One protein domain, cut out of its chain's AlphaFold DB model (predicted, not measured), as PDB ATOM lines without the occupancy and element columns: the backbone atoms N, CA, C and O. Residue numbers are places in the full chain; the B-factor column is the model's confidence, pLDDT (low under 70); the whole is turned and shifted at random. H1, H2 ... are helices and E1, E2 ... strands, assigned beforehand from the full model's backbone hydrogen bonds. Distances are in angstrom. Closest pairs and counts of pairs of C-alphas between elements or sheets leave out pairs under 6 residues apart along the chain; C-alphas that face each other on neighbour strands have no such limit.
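AT A GLANCE: This is residues 108 to 147 of the 268 residues of an uncharacterized protein of Marinobacter segnicrescens (UniProt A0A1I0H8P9). There is little regular structure here: a small strand hairpin, E1 and E2, with one short helix, H1, packed beside it, then a long stretch with no named element, residues 131 to 147, that leads away from the end of the helix to the last printed residue, Pro 147, whose C-alpha is 30.0 A from that of Asp 131. The printed part has 40 residues, in the order E1, E2, H1; the class is mixed, with 14 residues in named elements. It is only just compact, close to loose, with a radius of gyration of the C-alphas of 10.6 A and spans of 28 by 28 by 16 A.

IN THESE COORDINATES: E1 is residues 113 to 115, beginning at C-alpha 113 (99.352, 218.999, 29.067). E2 is residues 118 to 120. H1, residues 123 to 130, is 10.5 A long and ends at C-alpha 130 (99.286, 231.809, 33.043).

HOW THE PARTS SIT: The hairpin's strands are antiparallel at 124 degrees, with N 115 and O 118 within hydrogen-bond range at 2.9 A. The closest C-alphas of E2 and H1, Val 120 and Ala 126, are 6.1 A apart. In H1 every O i to N i+4 pair is within hydrogen-bond range.

THE WHOLE: The C-alphas farthest apart, Asp 131 and Pro 147, are 30.0 A apart. The printed part has no cut, and both links are tight. Residues 108 to 112, 115 to 116, 121 and 138 to 142 have pLDDT under 70.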
ATOM      1  N   LYS A 108      90.515 216.968  17.849       49.81
ATOM      2  CA  LYS A 108      90.292 216.741  19.284       49.81
ATOM      3  C   LYS A 108      91.041 217.836  20.025       49.81
ATOM      4  O   LYS A 108      92.234 217.983  19.759       49.81
ATOM      5  N   ILE A 109      90.345 218.578  20.896       52.44
ATOM      6  CA  ILE A 109      90.960 219.604  21.743       52.44
ATOM      7  C   ILE A 109      92.209 218.958  22.323       52.44
ATOM      8  O   ILE A 109      92.120 217.983  23.081       52.44
ATOM      9  N   GLN A 110      93.369 219.404  21.842       48.78
ATOM     10  CA  GLN A 110      94.618 218.835  22.293       48.78
ATOM     11  C   GLN A 110      94.692 219.186  23.768       48.78
ATOM     12  O   GLN A 110      94.594 220.354  24.139       48.78
ATOM     13  N   ARG A 111      94.786 218.164  24.618       54.44
ATOM     14  CA  ARG A 111      95.076 218.392  26.029       54.44
ATOM     15  C   ARG A 111      96.421 219.103  26.055       54.44
ATOM     16  O   ARG A 111      97.409 218.526  25.611       54.44
ATOM     17  N   ILE A 112      96.429 220.342  26.533       58.75
ATOM     18  CA  ILE A 112      97.600 221.233  26.494       58.75
ATOM     19  C   ILE A 112      98.728 220.689  27.378       58.75
ATOM     20  O   ILE A 112      99.886 221.055  27.220       58.75
ATOM     21  N   GLY A 113      98.402 219.732  28.251       70.69
ATOM     22  CA  GLY A 113      99.352 218.999  29.067       70.69
ATOM     23  C   GLY A 113      99.281 219.480  30.504       70.69
ATOM     24  O   GLY A 113      98.189 219.596  31.072       70.69
ATOM     25  N   THR A 114     100.448 219.715  31.094       71.81
ATOM     26  CA  THR A 114     100.591 220.192  32.468       71.81
ATOM     27  C   THR A 114     101.337 221.517  32.496       71.81
ATOM     28  O   THR A 114     102.429 221.598  31.940       71.81
ATOM     29  N   ILE A 115     100.781 222.513  33.181       66.94
ATOM     30  CA  ILE A 115     101.446 223.779  33.507       66.94
ATOM     31  C   ILE A 115     101.771 223.716  34.998       66.94
ATOM     32  O   ILE A 115     100.884 223.438  35.803       66.94
ATOM     33  N   ASP A 116     103.049 223.845  35.355       68.88
ATOM     34  CA  ASP A 116     103.542 223.720  36.737       68.88
ATOM     35  C   ASP A 116     103.087 222.433  37.455       68.88
ATOM     36  O   ASP A 116     102.774 222.419  38.640       68.88
ATOM     37  N   GLY A 117     103.017 221.318  36.717       71.75
ATOM     38  CA  GLY A 117     102.570 220.018  37.237       71.75
ATOM     39  C   GLY A 117     101.047 219.849  37.327       71.75
ATOM     40  O   GLY A 117     100.568 218.749  37.603       71.75
ATOM     41  N   HIS A 118     100.273 220.890  37.022       71.06
ATOM     42  CA  HIS A 118      98.815 220.853  37.027       71.06
ATOM     43  C   HIS A 118      98.268 220.629  35.628       71.06
ATOM     44  O   HIS A 118      98.622 221.321  34.676       71.06
ATOM     45  N   ARG A 119      97.376 219.647  35.496       75.19
ATOM     46  CA  ARG A 119      96.702 219.375  34.230       75.19
ATOM     47  C   ARG A 119      95.743 220.511  33.895       75.19
ATOM     48  O   ARG A 119      94.908 220.860  34.725       75.19
ATOM     49  N   VAL A 120      95.830 220.993  32.664       77.06
ATOM     50  CA  VAL A 120      94.934 222.008  32.113       77.06
ATOM     51  C   VAL A 120      94.114 221.372  30.994       77.06
ATOM     52  O   VAL A 120      94.663 220.695  30.117       77.06
ATOM     53  N   ASP A 121      92.796 221.534  31.042       69.88
ATOM     54  CA  ASP A 121      91.856 220.836  30.163       69.88
ATOM     55  C   ASP A 121      91.397 221.691  28.968       69.88
ATOM     56  O   ASP A 121      90.826 221.152  28.017       69.88
ATOM     57  N   SER A 122      91.692 222.999  28.957       78.00
ATOM     58  CA  SER A 122      91.359 223.899  27.842       78.00
ATOM     59  C   SER A 122      92.351 225.054  27.653       78.00
ATOM     60  O   SER A 122      93.057 225.445  28.580       78.00
ATOM     61  N   LEU A 123      92.385 225.639  26.445       75.75
ATOM     62  CA  LEU A 123      93.232 226.809  26.136       75.75
ATOM     63  C   LEU A 123      92.829 228.028  26.960       75.75
ATOM     64  O   LEU A 123      93.680 228.829  27.336       75.75
ATOM     65  N   LEU A 124      91.535 228.144  27.263       79.31
ATOM     66  CA  LEU A 124      91.024 229.182  28.141       79.31
ATOM     67  C   LEU A 124      91.598 229.032  29.549       79.31
ATOM     68  O   LEU A 124      92.132 229.999  30.078       79.31
ATOM     69  N   GLU A 125      91.534 227.830  30.127       77.50
ATOM     70  CA  GLU A 125      92.092 227.557  31.454       77.50
ATOM     71  C   GLU A 125      93.603 227.830  31.478       77.50
ATOM     72  O   GLU A 125      94.076 228.465  32.414       77.50
ATOM     73  N   ALA A 126      94.340 227.463  30.421       79.81
ATOM     74  CA  ALA A 126      95.769 227.770  30.307       79.81
ATOM     75  C   ALA A 126      96.007 229.282  30.359       79.81
ATOM     76  O   ALA A 126      96.662 229.767  31.272       79.81
ATOM     77  N   ARG A 127      95.386 230.027  29.439       80.25
ATOM     78  CA  ARG A 127      95.537 231.481  29.319       80.25
ATOM     79  C   ARG A 127      95.115 232.223  30.588       80.25
ATOM     80  O   ARG A 127      95.781 233.165  30.998       80.25
ATOM     81  N   VAL A 128      94.020 231.812  31.227       80.06
ATOM     82  CA  VAL A 128      93.543 232.430  32.476       80.06
ATOM     83  C   VAL A 128      94.523 232.186  33.627       80.06
ATOM     84  O   VAL A 128      94.737 233.090  34.435       80.06
ATOM     85  N   MET A 129      95.121 230.994  33.693       76.25
ATOM     86  CA  MET A 129      96.029 230.597  34.772       76.25
ATOM     87  C   MET A 129      97.476 231.066  34.570       76.25
ATOM     88  O   MET A 129      98.180 231.205  35.566       76.25
ATOM     89  N   THR A 130      97.921 231.326  33.335       75.94
ATOM     90  CA  THR A 130      99.286 231.809  33.043       75.94
ATOM     91  C   THR A 130      99.359 233.308  32.789       75.94
ATOM     92  O   THR A 130     100.248 233.971  33.316       75.94
ATOM     93  N   ASP A 131      98.409 233.851  32.025       76.06
ATOM     94  CA  ASP A 131      98.499 235.211  31.473       76.06
ATOM     95  C   ASP A 131      97.386 236.136  31.994       76.06
ATOM     96  O   ASP A 131      97.436 237.355  31.824       76.06
ATOM     97  N   GLY A 132      96.363 235.566  32.636       78.38
ATOM     98  CA  GLY A 132      95.212 236.293  33.158       78.38
ATOM     99  C   GLY A 132      95.470 236.987  34.501       78.38
ATOM    100  O   GLY A 132      96.421 236.674  35.220       78.38
ATOM    101  N   PRO A 133      94.569 237.892  34.926       76.19
ATOM    102  CA  PRO A 133      94.651 238.524  36.246       76.19
ATOM    103  C   PRO A 133      94.625 237.503  37.398       76.19
ATOM    104  O   PRO A 133      95.162 237.775  38.471       76.19
ATOM    105  N   LEU A 134      94.056 236.315  37.159       75.75
ATOM    106  CA  LEU A 134      94.005 235.204  38.110       75.75
ATOM    107  C   LEU A 134      95.330 234.437  38.242       75.75
ATOM    108  O   LEU A 134      95.535 233.790  39.267       75.75
ATOM    109  N   ALA A 135      96.257 234.554  37.285       74.94
ATOM    110  CA  ALA A 135      97.583 233.933  37.369       74.94
ATOM    111  C   ALA A 135      98.345 234.389  38.625       74.94
ATOM    112  O   ALA A 135      99.016 233.606  39.297       74.94
ATOM    113  N   LYS A 136      98.148 235.656  39.016       77.06
ATOM    114  CA  LYS A 136      98.748 236.264  40.215       77.06
ATOM    115  C   LYS A 136      98.266 235.641  41.527       77.06
ATOM    116  O   LYS A 136      98.929 235.800  42.545       77.06
ATOM    117  N   LEU A 137      97.121 234.956  41.512       75.38
ATOM    118  CA  LEU A 137      96.509 234.340  42.690       75.38
ATOM    119  C   LEU A 137      96.933 232.877  42.897       75.38
ATOM    120  O   LEU A 137      96.494 232.258  43.859       75.38
ATOM    121  N   GLN A 138      97.763 232.312  42.010       67.94
ATOM    122  CA  GLN A 138      98.269 230.933  42.098       67.94
ATOM    123  C   GLN A 138      97.173 229.854  42.266       67.94
ATOM    124  O   GLN A 138      97.400 228.794  42.861       67.94
ATOM    125  N   LEU A 139      95.974 230.102  41.713       65.31
ATOM    126  CA  LEU A 139      94.777 229.258  41.884       65.31
ATOM    127  C   LEU A 139      94.958 227.815  41.392       65.31
ATOM    128  O   LEU A 139      94.262 226.912  41.855       65.31
ATOM    129  N   TYR A 140      95.911 227.575  40.490       60.84
ATOM    130  CA  TYR A 140      96.223 226.252  39.945       60.84
ATOM    131  C   TYR A 140      96.621 225.226  41.023       60.84
ATOM    132  O   TYR A 140      96.412 224.028  40.831       60.84
ATOM    133  N   THR A 141      97.101 225.678  42.187       57.12
ATOM    134  CA  THR A 141      97.518 224.808  43.301       57.12
ATOM    135  C   THR A 141      96.369 224.318  44.189       57.12
ATOM    136  O   THR A 141      96.543 223.358  44.942       57.12
ATOM    137  N   GLN A 142      95.181 224.922  44.095       64.38
ATOM    138  CA  GLN A 142      94.084 224.703  45.043       64.38
ATOM    139  C   GLN A 142      92.827 224.192  44.340       64.38
ATOM    140  O   GLN A 142      91.790 224.855  44.294       64.38
ATOM    141  N   ARG A 143      92.888 222.968  43.803       70.69
ATOM    142  CA  ARG A 143      91.669 222.283  43.354       70.69
ATOM    143  C   ARG A 143      90.798 221.974  44.566       70.69
ATOM    144  O   ARG A 143      91.057 221.025  45.303       70.69
ATOM    145  N   HIS A 144      89.757 222.770  44.758       78.69
ATOM    146  CA  HIS A 144      88.761 222.513  45.781       78.69
ATOM    147  C   HIS A 144      87.757 221.474  45.271       78.69
ATOM    148  O   HIS A 144      87.034 221.712  44.306       78.69
ATOM    149  N   GLN A 145      87.740 220.298  45.898       80.88
ATOM    150  CA  GLN A 145      86.746 219.269  45.611       80.88
ATOM    151  C   GLN A 145      85.556 219.452  46.545       80.88
ATOM    152  O   GLN A 145      85.685 219.292  47.758       80.88
ATOM    153  N   VAL A 146      84.398 219.766  45.971       85.88
ATOM    154  CA  VAL A 146      83.140 219.856  46.713       85.88
ATOM    155  C   VAL A 146      82.393 218.531  46.546       85.88
ATOM    156  O   VAL A 146      82.012 218.200  45.419       85.88
ATOM    157  N   PRO A 147      82.184 217.741  47.616       83.88
ATOM    158  CA  PRO A 147      81.359 216.547  47.522       83.88
ATOM    159  C   PRO A 147      79.905 216.945  47.241       83.88
ATOM    160  O   PRO A 147      79.361 217.840  47.886       83.88
TER     161      PRO A 147